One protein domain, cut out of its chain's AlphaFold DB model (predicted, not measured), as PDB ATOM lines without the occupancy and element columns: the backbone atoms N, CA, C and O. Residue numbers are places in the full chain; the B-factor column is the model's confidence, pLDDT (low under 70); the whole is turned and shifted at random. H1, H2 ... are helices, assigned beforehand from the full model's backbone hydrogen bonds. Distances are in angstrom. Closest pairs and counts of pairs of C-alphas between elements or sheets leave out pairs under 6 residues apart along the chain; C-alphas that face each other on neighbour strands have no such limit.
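What this domain is: This is residues 50 to 140 and 294 to 307 of the 558 residues of the protein "Beta-glucosidase" of Fusarium sp. AF-6 (UniProt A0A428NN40). What shape do these atoms make? The longest helix, H2, is the core, with H3 and H4 packed on different sides of it and running slanted to it, and the short H1 near the end where H2 begins. Residues 50 to 80, with no named element, form a long looping stretch whose far bends make the other end of the elongated whole. What is it made of? The 105 printed residues hold four named helices, H1 to H4 in chain order, and no named strand. The class is all helix, though 52 residues, under half, are in helices; the whole is compact, with a radius of gyration of the C-alphas of 13.4 A and spans of 40 by 25 by 23 A.

How they stand to each other: What meets the longest helix? H2, residues 90 to 107, touches H3, residues 119 to 134, the same way at a steep tilt of 43 degrees; the closest C-alphas, of Gly 97 and Gly 132, are 4.5 A apart. With residues 92 to 99 alone, H2 touches H4, residues 294 to 306, opposite ways at a steep tilt of 42 degrees; the closest C-alphas, of Leu 99 and Gln 296, are 7.0 A apart. H3 and H4 are apart. Where is the short helix? H1, residues 81 to 85, only just touches H3, with 3 pairs of C-alphas within 8 A, the closest those of Gly 85 and Leu 125 at 7.2 A. It only just touches H4, also with 3 pairs, the closest those of Met 84 and Ile 303 at 6.7 A. Are the backbones well formed? Every O i to N i+4 pair is within hydrogen-bond range in H1, H3 and H4, and 13 of 14 are in H2.

Where its parts are: How long are the helices? H2 measures 24.9 A from first to last C-alpha, H3 21.8 A, H4 18.2 A and H1 5.9 A. Where are the anchors? H1 begins at C-alpha 81, (15.748, -36.835, 39.699), and H4 ends at C-alpha 306, (14.045, -26.184, 46.343).

The domain as a whole: How far does it reach? The two C-alphas farthest apart, of Leu 52 and Asp 118, are 41.5 A apart. Which links are long or cut? H2 to H3 is a long link of 11 residues, and residues 141 to 293 are not printed, with 25.7 A between C-alphas 140 and 294. Where is confidence low? pLDDT is under 70 in 26 residues: 50 to 61, 66 to 68, 72 and 104 to 113.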
ATOM      1  N   ILE A  50      38.684 -38.793  24.918       29.16
ATOM      2  CA  ILE A  50      40.085 -38.944  24.528       29.16
ATOM      3  C   ILE A  50      40.934 -39.696  25.570       29.16
ATOM      4  O   ILE A  50      40.806 -39.512  26.775       29.16
ATOM      5  N   HIS A  51      41.831 -40.531  25.035       29.14
ATOM      6  CA  HIS A  51      43.086 -41.046  25.589       29.14
ATOM      7  C   HIS A  51      43.486 -40.551  26.990       29.14
ATOM      8  O   HIS A  51      44.170 -39.545  27.117       29.14
ATOM      9  N   LEU A  52      43.098 -41.319  28.012       25.72
ATOM     10  CA  LEU A  52      43.852 -41.720  29.215       25.72
ATOM     11  C   LEU A  52      42.818 -42.240  30.226       25.72
ATOM     12  O   LEU A  52      42.137 -41.473  30.890       25.72
ATOM     13  N   HIS A  53      42.663 -43.563  30.322       27.48
ATOM     14  CA  HIS A  53      41.947 -44.243  31.418       27.48
ATOM     15  C   HIS A  53      40.468 -43.862  31.713       27.48
ATOM     16  O   HIS A  53      39.925 -44.364  32.696       27.48
ATOM     17  N   ALA A  54      39.779 -43.068  30.883       28.94
ATOM     18  CA  ALA A  54      38.430 -42.561  31.169       28.94
ATOM     19  C   ALA A  54      37.342 -43.061  30.197       28.94
ATOM     20  O   ALA A  54      37.602 -43.330  29.026       28.94
ATOM     21  N   SER A  55      36.119 -43.210  30.719       30.75
ATOM     22  CA  SER A  55      34.962 -43.803  30.044       30.75
ATOM     23  C   SER A  55      34.267 -42.776  29.136       30.75
ATOM     24  O   SER A  55      33.844 -41.739  29.628       30.75
ATOM     25  N   PRO A  56      34.116 -43.049  27.843       45.69
ATOM     26  CA  PRO A  56      33.461 -42.233  26.790       45.69
ATOM     27  C   PRO A  56      31.965 -41.891  26.902       45.69
ATOM     28  O   PRO A  56      31.570 -40.779  26.554       45.69
ATOM     29  N   THR A  57      31.125 -42.803  27.376       40.53
ATOM     30  CA  THR A  57      29.831 -42.469  27.970       40.53
ATOM     31  C   THR A  57      30.004 -42.598  29.462       40.53
ATOM     32  O   THR A  57      30.555 -43.593  29.943       40.53
ATOM     33  N   SER A  58      29.530 -41.620  30.207       48.34
ATOM     34  CA  SER A  58      29.558 -41.702  31.648       48.34
ATOM     35  C   SER A  58      28.131 -41.794  32.151       48.34
ATOM     36  O   SER A  58      27.216 -41.173  31.618       48.34
ATOM     37  N   ASP A  59      27.927 -42.570  33.202       58.44
ATOM     38  CA  ASP A  59      26.766 -42.279  34.029       58.44
ATOM     39  C   ASP A  59      27.006 -40.959  34.779       58.44
ATOM     40  O   ASP A  59      28.150 -40.542  34.927       58.44
ATOM     41  N   GLY A  60      26.006 -40.245  35.267       55.84
ATOM     42  CA  GLY A  60      24.597 -40.591  35.350       55.84
ATOM     43  C   GLY A  60      23.701 -39.344  35.366       55.84
ATOM     44  O   GLY A  60      24.060 -38.322  34.779       55.84
ATOM     45  N   PRO A  61      22.515 -39.429  35.995       61.41
ATOM     46  CA  PRO A  61      21.438 -38.444  35.849       61.41
ATOM     47  C   PRO A  61      21.631 -37.183  36.666       61.41
ATOM     48  O   PRO A  61      20.981 -36.172  36.424       61.41
ATOM     49  N   HIS A  62      22.508 -37.267  37.656       71.62
ATOM     50  CA  HIS A  62      22.687 -36.255  38.676       71.62
ATOM     51  C   HIS A  62      24.182 -36.080  39.008       71.62
ATOM     52  O   HIS A  62      24.562 -35.890  40.159       71.62
ATOM     53  N   GLY A  63      25.056 -36.212  38.007       72.44
ATOM     54  CA  GLY A  63      26.516 -36.092  38.135       72.44
ATOM     55  C   GLY A  63      27.245 -36.991  37.140       72.44
ATOM     56  O   GLY A  63      26.632 -37.909  36.603       72.44
ATOM     57  N   ILE A  64      28.541 -36.767  36.900       71.44
ATOM     58  CA  ILE A  64      29.314 -37.531  35.912       71.44
ATOM     59  C   ILE A  64      30.363 -38.409  36.595       71.44
ATOM     60  O   ILE A  64      31.416 -37.956  37.030       71.44
ATOM     61  N   ARG A  65      30.081 -39.710  36.668       70.69
ATOM     62  CA  ARG A  65      30.897 -40.727  37.342       70.69
ATOM     63  C   ARG A  65      32.284 -40.934  36.717       70.69
ATOM     64  O   ARG A  65      33.232 -41.262  37.421       70.69
ATOM     65  N   GLY A  66      32.407 -40.802  35.402       65.12
ATOM     66  CA  GLY A  66      33.549 -41.246  34.607       65.12
ATOM     67  C   GLY A  66      33.648 -42.774  34.469       65.12
ATOM     68  O   GLY A  66      32.680 -43.522  34.655       65.12
ATOM     69  N   ALA A  67      34.850 -43.256  34.126       62.16
ATOM     70  CA  ALA A  67      35.134 -44.690  34.034       62.16
ATOM     71  C   ALA A  67      35.114 -45.372  35.389       62.16
ATOM     72  O   ALA A  67      35.675 -44.866  36.361       62.16
ATOM     73  N   ARG A  68      34.605 -46.610  35.398       67.75
ATOM     74  CA  ARG A  68      34.996 -47.554  36.439       67.75
ATOM     75  C   ARG A  68      36.509 -47.714  36.385       67.75
ATOM     76  O   ARG A  68      37.065 -48.187  35.399       67.75
ATOM     77  N   SER A  69      37.162 -47.290  37.450       71.38
ATOM     78  CA  SER A  69      38.599 -47.408  37.634       71.38
ATOM     79  C   SER A  69      38.884 -47.755  39.088       71.38
ATOM     80  O   SER A  69      37.989 -47.719  39.937       71.38
ATOM     81  N   PHE A  70      40.131 -48.107  39.375       78.44
ATOM     82  CA  PHE A  70      40.589 -48.249  40.750       78.44
ATOM     83  C   PHE A  70      40.788 -46.890  41.447       78.44
ATOM     84  O   PHE A  70      40.742 -46.839  42.669       78.44
ATOM     85  N   GLY A  71      40.960 -45.791  40.708       74.31
ATOM     86  CA  GLY A  71      41.224 -44.466  41.275       74.31
ATOM     87  C   GLY A  71      39.971 -43.717  41.731       74.31
ATOM     88  O   GLY A  71      38.844 -44.035  41.338       74.31
ATOM     89  N   ARG A  72      40.175 -42.673  42.545       68.44
ATOM     90  CA  ARG A  72      39.101 -41.766  42.960       68.44
ATOM     91  C   ARG A  72      38.892 -40.667  41.918       68.44
ATOM     92  O   ARG A  72      39.797 -39.889  41.639       68.44
ATOM     93  N   VAL A  73      37.669 -40.548  41.409       72.44
ATOM     94  CA  VAL A  73      37.289 -39.484  40.471       72.44
ATOM     95  C   VAL A  73      36.062 -38.751  41.024       72.44
ATOM     96  O   VAL A  73      34.942 -39.214  40.817       72.44
ATOM     97  N   PRO A  74      36.243 -37.679  41.819       79.56
ATOM     98  CA  PRO A  74      35.114 -36.889  42.298       79.56
ATOM     99  C   PRO A  74      34.487 -36.059  41.162       79.56
ATOM    100  O   PRO A  74      35.173 -35.708  40.201       79.56
ATOM    101  N   SER A  75      33.197 -35.752  41.299       80.12
ATOM    102  CA  SER A  75      32.384 -34.955  40.367       80.12
ATOM    103  C   SER A  75      31.346 -34.140  41.139       80.12
ATOM    104  O   SER A  75      31.007 -34.470  42.281       80.12
ATOM    105  N   CYS A  76      30.776 -33.115  40.498       85.25
ATOM    106  CA  CYS A  76      29.544 -32.496  40.976       85.25
ATOM    107  C   CYS A  76      28.445 -33.561  41.096       85.25
ATOM    108  O   CYS A  76      28.296 -34.414  40.215       85.25
ATOM    109  N   MET A  77      27.690 -33.507  42.193       86.94
ATOM    110  CA  MET A  77      26.544 -34.372  42.457       86.94
ATOM    111  C   MET A  77      25.317 -33.494  42.676       86.94
ATOM    112  O   MET A  77      25.262 -32.721  43.630       86.94
ATOM    113  N   LEU A  78      24.349 -33.622  41.779       89.12
ATOM    114  CA  LEU A  78      23.023 -33.041  41.908       89.12
ATOM    115  C   LEU A  78      22.127 -33.944  42.775       89.12
ATOM    116  O   LEU A  78      22.418 -35.135  42.928       89.12
ATOM    117  N   PRO A  79      21.020 -33.413  43.323       89.62
ATOM    118  CA  PRO A  79      19.975 -34.234  43.928       89.62
ATOM    119  C   PRO A  79      19.417 -35.272  42.950       89.62
ATOM    120  O   PRO A  79      19.499 -35.110  41.731       89.62
ATOM    121  N   CYS A  80      18.808 -36.336  43.479       85.62
ATOM    122  CA  CYS A  80      18.144 -37.335  42.645       85.62
ATOM    123  C   CYS A  80      17.039 -36.707  41.776       85.62
ATOM    124  O   CYS A  80      16.475 -35.660  42.110       85.62
ATOM    125  N   ALA A  81      16.700 -37.367  40.667       85.38
ATOM    126  CA  ALA A  81      15.748 -36.835  39.699       85.38
ATOM    127  C   ALA A  81      14.364 -36.549  40.295       85.38
ATOM    128  O   ALA A  81      13.760 -35.545  39.942       85.38
ATOM    129  N   THR A  82      13.888 -37.342  41.258       88.69
ATOM    130  CA  THR A  82      12.614 -37.075  41.945       88.69
ATOM    131  C   THR A  82      12.670 -35.846  42.853       88.69
ATOM    132  O   THR A  82      11.701 -35.095  42.922       88.69
ATOM    133  N   SER A  83      13.812 -35.574  43.496       91.69
ATOM    134  CA  SER A  83      14.023 -34.325  44.243       91.69
ATOM    135  C   SER A  83      14.089 -33.121  43.302       91.69
ATOM    136  O   SER A  83      13.461 -32.100  43.564       91.69
ATOM    137  N   MET A  84      14.769 -33.257  42.159       92.19
ATOM    138  CA  MET A  84      14.749 -32.248  41.097       92.19
ATOM    139  C   MET A  84      13.333 -32.038  40.534       92.19
ATOM    140  O   MET A  84      12.918 -30.902  40.316       92.19
ATOM    141  N   GLY A  85      12.564 -33.112  40.350       91.88
ATOM    142  CA  GLY A  85      11.172 -33.075  39.907       91.88
ATOM    143  C   GLY A  85      10.263 -32.322  40.871       91.88
ATOM    144  O   GLY A  85       9.451 -31.503  40.446       91.88
ATOM    145  N   ALA A  86      10.477 -32.518  42.174       95.88
ATOM    146  CA  ALA A  86       9.738 -31.845  43.237       95.88
ATOM    147  C   ALA A  86       9.936 -30.318  43.274       95.88
ATOM    148  O   ALA A  86       9.164 -29.634  43.942       95.88
ATOM    149  N   THR A  87      10.906 -29.767  42.533       96.25
ATOM    150  CA  THR A  87      11.060 -28.309  42.384       96.25
ATOM    151  C   THR A  87       9.954 -27.681  41.531       96.25
ATOM    152  O   THR A  87       9.684 -26.491  41.674       96.25
ATOM    153  N   PHE A  88       9.350 -28.441  40.601       95.69
ATOM    154  CA  PHE A  88       8.458 -27.919  39.550       95.69
ATOM    155  C   PHE A  88       9.043 -26.701  38.793       95.69
ATOM    156  O   PHE A  88       8.308 -25.871  38.258       95.69
ATOM    157  N   ASN A  89      10.378 -26.589  38.731       96.50
ATOM    158  CA  ASN A  89      11.079 -25.388  38.281       96.50
ATOM    159  C   ASN A  89      11.900 -25.657  37.008       96.50
ATOM    160  O   ASN A  89      13.073 -26.029  37.049       96.50
ATOM    161  N   VAL A  90      11.272 -25.435  35.850       94.62
ATOM    162  CA  VAL A  90      11.865 -25.644  34.514       94.62
ATOM    163  C   VAL A  90      13.188 -24.890  34.331       94.62
ATOM    164  O   VAL A  90      14.146 -25.448  33.794       94.62
ATOM    165  N   ASP A  91      13.272 -23.638  34.780       95.81
ATOM    166  CA  ASP A  91      14.477 -22.821  34.596       95.81
ATOM    167  C   ASP A  91      15.636 -23.288  35.481       95.81
ATOM    168  O   ASP A  91      16.798 -23.210  35.073       95.81
ATOM    169  N   LEU A  92      15.333 -23.804  36.673       95.38
ATOM    170  CA  LEU A  92      16.332 -24.395  37.557       95.38
ATOM    171  C   LEU A  92      16.852 -25.731  37.008       95.38
ATOM    172  O   LEU A  92      18.056 -25.976  37.039       95.38
ATOM    173  N   ILE A  93      15.983 -26.559  36.421       92.62
ATOM    174  CA  ILE A  93      16.404 -27.814  35.777       92.62
ATOM    175  C   ILE A  93      17.215 -27.564  34.501       92.62
ATOM    176  O   ILE A  93      18.174 -28.288  34.235       92.62
ATOM    177  N   ARG A  94      16.928 -26.494  33.748       90.69
ATOM    178  CA  ARG A  94      17.802 -26.066  32.643       90.69
ATOM    179  C   ARG A  94      19.208 -25.711  33.142       90.69
ATOM    180  O   ARG A  94      20.189 -26.124  32.531       90.69
ATOM    181  N   GLN A  95      19.316 -24.996  34.266       92.12
ATOM    182  CA  GLN A  95      20.610 -24.690  34.896       92.12
ATOM    183  C   GLN A  95      21.332 -25.956  35.378       92.12
ATOM    184  O   GLN A  95      22.542 -26.062  35.201       92.12
ATOM    185  N   ALA A  96      20.605 -26.939  35.918       89.25
ATOM    186  CA  ALA A  96      21.165 -28.244  36.270       89.25
ATOM    187  C   ALA A  96      21.751 -28.969  35.040       89.25
ATOM    188  O   ALA A  96      22.848 -29.523  35.112       89.25
ATOM    189  N   GLY A  97      21.057 -28.909  33.897       83.25
ATOM    190  CA  GLY A  97      21.558 -29.417  32.617       83.25
ATOM    191  C   GLY A  97      22.834 -28.707  32.148       83.25
ATOM    192  O   GLY A  97      23.771 -29.375  31.721       83.25
ATOM    193  N   ASN A  98      22.906 -27.378  32.287       85.44
ATOM    194  CA  ASN A  98      24.112 -26.600  31.967       85.44
ATOM    195  C   ASN A  98      25.310 -26.999  32.848       85.44
ATOM    196  O   ASN A  98      26.403 -27.191  32.333       85.44
ATOM    197  N   LEU A  99      25.102 -27.174  34.159       85.06
ATOM    198  CA  LEU A  99      26.150 -27.615  35.090       85.06
ATOM    199  C   LEU A  99      26.730 -28.974  34.682       85.06
ATOM    200  O   LEU A  99      27.943 -29.170  34.661       85.06
ATOM    201  N   LEU A 100      25.857 -29.936  34.385       77.75
ATOM    202  CA  LEU A 100      26.313 -31.259  33.974       77.75
ATOM    203  C   LEU A 100      26.993 -31.224  32.612       77.75
ATOM    204  O   LEU A 100      27.883 -32.026  32.371       77.75
ATOM    205  N   GLU A 101      26.624 -30.305  31.730       72.19
ATOM    206  CA  GLU A 101      27.367 -30.090  30.496       72.19
ATOM    207  C   GLU A 101      28.789 -29.598  30.749       72.19
ATOM    208  O   GLU A 101      29.719 -30.149  30.159       72.19
ATOM    209  N   GLU A 102      28.966 -28.614  31.637       72.44
ATOM    210  CA  GLU A 102      30.296 -28.139  32.018       72.44
ATOM    211  C   GLU A 102      31.147 -29.324  32.473       72.44
ATOM    212  O   GLU A 102      32.230 -29.530  31.938       72.44
ATOM    213  N   GLU A 103      30.621 -30.187  33.347       71.19
ATOM    214  CA  GLU A 103      31.298 -31.425  33.753       71.19
ATOM    215  C   GLU A 103      31.525 -32.401  32.576       71.19
ATOM    216  O   GLU A 103      32.564 -33.070  32.494       71.19
ATOM    217  N   ALA A 104      30.573 -32.494  31.641       66.38
ATOM    218  CA  ALA A 104      30.591 -33.427  30.513       66.38
ATOM    219  C   ALA A 104      31.696 -33.116  29.511       66.38
ATOM    220  O   ALA A 104      32.287 -34.049  28.959       66.38
ATOM    221  N   ARG A 105      32.050 -31.837  29.324       61.34
ATOM    222  CA  ARG A 105      33.212 -31.443  28.504       61.34
ATOM    223  C   ARG A 105      34.494 -32.141  28.936       61.34
ATOM    224  O   ARG A 105      35.376 -32.371  28.112       61.34
ATOM    225  N   PHE A 106      34.586 -32.501  30.212       58.34
ATOM    226  CA  PHE A 106      35.753 -33.160  30.786       58.34
ATOM    227  C   PHE A 106      35.591 -34.680  30.866       58.34
ATOM    228  O   PHE A 106      36.585 -35.408  30.861       58.34
ATOM    229  N   ARG A 107      34.352 -35.177  30.975       53.69
ATOM    230  CA  ARG A 107      34.079 -36.537  31.471       53.69
ATOM    231  C   ARG A 107      33.070 -37.353  30.646       53.69
ATOM    232  O   ARG A 107      32.853 -38.515  30.980       53.69
ATOM    233  N   GLY A 108      32.519 -36.807  29.559       48.31
ATOM    234  CA  GLY A 108      31.669 -37.520  28.594       48.31
ATOM    235  C   GLY A 108      30.158 -37.274  28.738       48.31
ATOM    236  O   GLY A 108      29.713 -36.450  29.526       48.31
ATOM    237  N   VAL A 109      29.366 -37.996  27.937       45.38
ATOM    238  CA  VAL A 109      27.898 -37.844  27.780       45.38
ATOM    239  C   VAL A 109      27.124 -38.127  29.077       45.38
ATOM    240  O   VAL A 109      27.514 -39.028  29.814       45.38
ATOM    241  N   THR A 110      26.005 -37.422  29.311       43.66
ATOM    242  CA  THR A 110      25.145 -37.540  30.512       43.66
ATOM    243  C   THR A 110      23.829 -38.285  30.231       43.66
ATOM    244  O   THR A 110      23.368 -38.358  29.089       43.66
ATOM    245  N   ARG A 111      23.224 -38.883  31.268       50.41
ATOM    246  CA  ARG A 111      22.090 -39.825  31.154       50.41
ATOM    247  C   ARG A 111      21.114 -39.652  32.310       50.41
ATOM    248  O   ARG A 111      21.536 -39.932  33.417       50.41
ATOM    249  N   PHE A 112      19.843 -39.299  32.104       49.09
ATOM    250  CA  PHE A 112      18.922 -38.998  33.218       49.09
ATOM    251  C   PHE A 112      18.103 -40.205  33.765       49.09
ATOM    252  O   PHE A 112      18.132 -41.290  33.188       49.09
ATOM    253  N   GLU A 113      17.424 -40.022  34.909       61.09
ATOM    254  CA  GLU A 113      16.529 -40.970  35.611       61.09
ATOM    255  C   GLU A 113      15.184 -40.250  35.870       61.09
ATOM    256  O   GLU A 113      15.145 -39.021  35.813       61.09
ATOM    257  N   ALA A 114      14.071 -40.964  36.072       71.88
ATOM    258  CA  ALA A 114      12.724 -40.372  36.019       71.88
ATOM    259  C   ALA A 114      12.474 -39.257  37.067       71.88
ATOM    260  O   ALA A 114      12.828 -39.399  38.237       71.88
ATOM    261  N   PHE A 115      11.824 -38.156  36.655       83.44
ATOM    262  CA  PHE A 115      11.565 -36.980  37.506       83.44
ATOM    263  C   PHE A 115      10.313 -37.108  38.389       83.44
ATOM    264  O   PHE A 115      10.233 -36.476  39.439       83.44
ATOM    265  N   GLY A 116       9.331 -37.910  37.982       84.06
ATOM    266  CA  GLY A 116       8.084 -38.104  38.719       84.06
ATOM    267  C   GLY A 116       7.082 -38.963  37.951       84.06
ATOM    268  O   GLY A 116       7.326 -39.338  36.804       84.06
ATOM    269  N   GLU A 117       5.953 -39.265  38.593       86.56
ATOM    270  CA  GLU A 117       4.891 -40.116  38.031       86.56
ATOM    271  C   GLU A 117       4.031 -39.419  36.966       86.56
ATOM    272  O   GLU A 117       3.451 -40.086  36.113       86.56
ATOM    273  N   ASP A 118       3.959 -38.084  36.989       92.50
ATOM    274  CA  ASP A 118       3.189 -37.318  36.013       92.50
ATOM    275  C   ASP A 118       3.972 -37.168  34.689       92.50
ATOM    276  O   ASP A 118       5.089 -36.627  34.681       92.50
ATOM    277  N   PRO A 119       3.415 -37.622  33.551       91.62
ATOM    278  CA  PRO A 119       4.122 -37.617  32.275       91.62
ATOM    279  C   PRO A 119       4.373 -36.202  31.734       91.62
ATOM    280  O   PRO A 119       5.372 -35.987  31.042       91.62
ATOM    281  N   LEU A 120       3.506 -35.232  32.051       94.88
ATOM    282  CA  LEU A 120       3.681 -33.842  31.631       94.88
ATOM    283  C   LEU A 120       4.865 -33.202  32.366       94.88
ATOM    284  O   LEU A 120       5.757 -32.655  31.717       94.88
ATOM    285  N   LEU A 121       4.910 -33.319  33.694       92.38
ATOM    286  CA  LEU A 121       6.020 -32.859  34.525       92.38
ATOM    287  C   LEU A 121       7.339 -33.470  34.048       92.38
ATOM    288  O   LEU A 121       8.277 -32.739  33.724       92.38
ATOM    289  N   SER A 122       7.395 -34.800  33.947       90.50
ATOM    290  CA  SER A 122       8.601 -35.514  33.526       90.50
ATOM    291  C   SER A 122       9.064 -35.095  32.129       90.50
ATOM    292  O   SER A 122      10.254 -34.845  31.933       90.50
ATOM    293  N   GLY A 123       8.145 -34.949  31.169       94.00
ATOM    294  CA  GLY A 123       8.472 -34.524  29.808       94.00
ATOM    295  C   GLY A 123       9.007 -33.093  29.718       94.00
ATOM    296  O   GLY A 123       9.996 -32.843  29.027       94.00
ATOM    297  N   MET A 124       8.401 -32.150  30.445       96.38
ATOM    298  CA  MET A 124       8.823 -30.743  30.431       96.38
ATOM    299  C   MET A 124      10.172 -30.530  31.125       96.38
ATOM    300  O   MET A 124      11.009 -29.776  30.623       96.38
ATOM    301  N   LEU A 125      10.415 -31.211  32.249       92.62
ATOM    302  CA  LEU A 125      11.706 -31.146  32.939       92.62
ATOM    303  C   LEU A 125      12.812 -31.835  32.134       92.62
ATOM    304  O   LEU A 125      13.906 -31.280  32.017       92.62
ATOM    305  N   ALA A 126      12.519 -32.976  31.500       91.50
ATOM    306  CA  ALA A 126      13.449 -33.620  30.578       91.50
ATOM    307  C   ALA A 126      13.814 -32.691  29.411       91.50
ATOM    308  O   ALA A 126      14.997 -32.523  29.123       91.50
ATOM    309  N   ALA A 127      12.838 -32.016  28.792       95.00
ATOM    310  CA  ALA A 127      13.105 -31.038  27.736       95.00
ATOM    311  C   ALA A 127      14.013 -29.892  28.214       95.00
ATOM    312  O   ALA A 127      14.934 -29.477  27.510       95.00
ATOM    313  N   ALA A 128      13.769 -29.367  29.418       93.62
ATOM    314  CA  ALA A 128      14.578 -28.300  30.005       93.62
ATOM    315  C   ALA A 128      16.030 -28.741  30.227       93.62
ATOM    316  O   ALA A 128      16.959 -28.028  29.843       93.62
ATOM    317  N   TYR A 129      16.201 -29.938  30.786       87.62
ATOM    318  CA  TYR A 129      17.494 -30.565  31.018       87.62
ATOM    319  C   TYR A 129      18.251 -30.793  29.701       87.62
ATOM    320  O   TYR A 129      19.401 -30.375  29.568       87.62
ATOM    321  N   ILE A 130      17.596 -31.397  28.700       88.75
ATOM    322  CA  ILE A 130      18.181 -31.681  27.380       88.75
ATOM    323  C   ILE A 130      18.598 -30.386  26.685       88.75
ATOM    324  O   ILE A 130      19.707 -30.311  26.163       88.75
ATOM    325  N   ASN A 131      17.753 -29.352  26.710       92.06
ATOM    326  CA  ASN A 131      18.097 -28.049  26.142       92.06
ATOM    327  C   ASN A 131      19.341 -27.448  26.808       92.06
ATOM    328  O   ASN A 131      20.173 -26.873  26.111       92.06
ATOM    329  N   GLY A 132      19.490 -27.605  28.129       86.69
ATOM    330  CA  GLY A 132      20.700 -27.183  28.835       86.69
ATOM    331  C   GLY A 132      21.942 -27.923  28.334       86.69
ATOM    332  O   GLY A 132      22.876 -27.295  27.836       86.69
ATOM    333  N   VAL A 133      21.894 -29.262  28.348       82.81
ATOM    334  CA  VAL A 133      23.002 -30.134  27.914       82.81
ATOM    335  C   VAL A 133      23.401 -29.893  26.453       82.81
ATOM    336  O   VAL A 133      24.578 -29.725  26.138       82.81
ATOM    337  N   GLN A 134      22.431 -29.833  25.540       85.69
ATOM    338  CA  GLN A 134      22.711 -29.720  24.106       85.69
ATOM    339  C   GLN A 134      23.115 -28.307  23.671       85.69
ATOM    340  O   GLN A 134      23.786 -28.173  22.647       85.69
ATOM    341  N   SER A 135      22.779 -27.257  24.439       85.12
ATOM    342  CA  SER A 135      23.093 -25.858  24.085       85.12
ATOM    343  C   SER A 135      24.585 -25.589  23.862       85.12
ATOM    344  O   SER A 135      24.958 -24.619  23.204       85.12
ATOM    345  N   GLN A 136      25.448 -26.461  24.378       73.25
ATOM    346  CA  GLN A 136      26.893 -26.299  24.324       73.25
ATOM    347  C   GLN A 136      27.601 -27.300  23.402       73.25
ATOM    348  O   GLN A 136      28.790 -27.119  23.131       73.25
ATOM    349  N   GLY A 137      26.886 -28.266  22.814       76.12
ATOM    350  CA  GLY A 137      27.455 -29.237  21.869       76.12
ATOM    351  C   GLY A 137      27.691 -30.643  22.426       76.12
ATOM    352  O   GLY A 137      28.432 -31.409  21.808       76.12
ATOM    353  N   VAL A 138      27.084 -30.988  23.567       78.00
ATOM    354  CA  VAL A 138      27.095 -32.343  24.140       78.00
ATOM    355  C   VAL A 138      25.773 -33.040  23.833       78.00
ATOM    356  O   VAL A 138      24.701 -32.476  24.029       78.00
ATOM    357  N   ALA A 139      25.836 -34.287  23.362       81.62
ATOM    358  CA  ALA A 139      24.637 -35.076  23.098       81.62
ATOM    359  C   ALA A 139      23.913 -35.438  24.401       81.62
ATOM    360  O   ALA A 139      24.539 -35.942  25.331       81.62
ATOM    361  N   ALA A 140      22.593 -35.257  24.446       82.25
ATOM    362  CA  ALA A 140      21.765 -35.855  25.487       82.25
ATOM    363  C   ALA A 140      21.269 -37.243  25.045       82.25
ATOM    364  O   ALA A 140      20.925 -37.450  23.876       82.25
ATOM    365  N   GLN A 294      32.568 -22.145  43.562       90.75
ATOM    366  CA  GLN A 294      31.560 -21.618  44.488       90.75
ATOM    367  C   GLN A 294      30.175 -21.487  43.834       90.75
ATOM    368  O   GLN A 294      29.176 -21.816  44.475       90.75
ATOM    369  N   ASP A 295      30.112 -21.076  42.566       91.44
ATOM    370  CA  ASP A 295      28.852 -20.921  41.830       91.44
ATOM    371  C   ASP A 295      28.183 -22.274  41.568       91.44
ATOM    372  O   ASP A 295      26.977 -22.425  41.776       91.44
ATOM    373  N   GLN A 296      28.970 -23.295  41.209       90.69
ATOM    374  CA  GLN A 296      28.477 -24.663  41.047       90.69
ATOM    375  C   GLN A 296      27.913 -25.205  42.368       90.69
ATOM    376  O   GLN A 296      26.803 -25.738  42.404       90.69
ATOM    377  N   ARG A 297      28.639 -25.014  43.480       92.31
ATOM    378  CA  ARG A 297      28.178 -25.401  44.825       92.31
ATOM    379  C   ARG A 297      26.895 -24.669  45.219       92.31
ATOM    380  O   ARG A 297      25.985 -25.299  45.752       92.31
ATOM    381  N   ALA A 298      26.799 -23.368  44.939       94.62
ATOM    382  CA  ALA A 298      25.612 -22.566  45.228       94.62
ATOM    383  C   ALA A 298      24.393 -23.029  44.415       94.62
ATOM    384  O   ALA A 298      23.291 -23.122  44.959       94.62
ATOM    385  N   LEU A 299      24.585 -23.382  43.140       95.19
ATOM    386  CA  LEU A 299      23.532 -23.952  42.305       95.19
ATOM    387  C   LEU A 299      23.079 -25.322  42.827       95.19
ATOM    388  O   LEU A 299      21.881 -25.530  43.004       95.19
ATOM    389  N   ILE A 300      24.009 -26.234  43.135       93.62
ATOM    390  CA  ILE A 300      23.689 -27.554  43.714       93.62
ATOM    391  C   ILE A 300      22.911 -27.386  45.025       93.62
ATOM    392  O   ILE A 300      21.886 -28.041  45.223       93.62
ATOM    393  N   TRP A 301      23.354 -26.474  45.895       94.12
ATOM    394  CA  TRP A 301      22.665 -26.148  47.143       94.12
ATOM    395  C   TRP A 301      21.243 -25.635  46.900       94.12
ATOM    396  O   TRP A 301      20.308 -26.063  47.579       94.12
ATOM    397  N   LYS A 302      21.055 -24.749  45.917       96.81
ATOM    398  CA  LYS A 302      19.740 -24.220  45.542       96.81
ATOM    399  C   LYS A 302      18.809 -25.321  45.034       96.81
ATOM    400  O   LYS A 302      17.676 -25.398  45.496       96.81
ATOM    401  N   ILE A 303      19.294 -26.195  44.150       95.19
ATOM    402  CA  ILE A 303      18.519 -27.332  43.626       95.19
ATOM    403  C   ILE A 303      18.115 -28.269  44.767       95.19
ATOM    404  O   ILE A 303      16.951 -28.650  44.863       95.19
ATOM    405  N   ALA A 304      19.046 -28.590  45.672       93.69
ATOM    406  CA  ALA A 304      18.753 -29.414  46.843       93.69
ATOM    407  C   ALA A 304      17.720 -28.757  47.770       93.69
ATOM    408  O   ALA A 304      16.820 -29.434  48.258       93.69
ATOM    409  N   SER A 305      17.824 -27.444  47.983       95.31
ATOM    410  CA  SER A 305      16.928 -26.692  48.867       95.31
ATOM    411  C   SER A 305      15.510 -26.569  48.303       95.31
ATOM    412  O   SER A 305      14.550 -26.774  49.041       95.31
ATOM    413  N   GLU A 306      15.359 -26.270  47.006       97.25
ATOM    414  CA  GLU A 306      14.045 -26.184  46.343       97.25
ATOM    415  C   GLU A 306      13.382 -27.561  46.162       97.25
ATOM    416  O   GLU A 306      12.165 -27.638  46.017       97.25
ATOM    417  N   GLY A 307      14.157 -28.651  46.197       95.12
ATOM    418  CA  GLY A 307      13.647 -30.020  46.101       95.12
ATOM    419  C   GLY A 307      13.119 -30.615  47.415       95.12
ATOM    420  O   GLY A 307      12.599 -31.732  47.404       95.12
TER     421      GLY A 307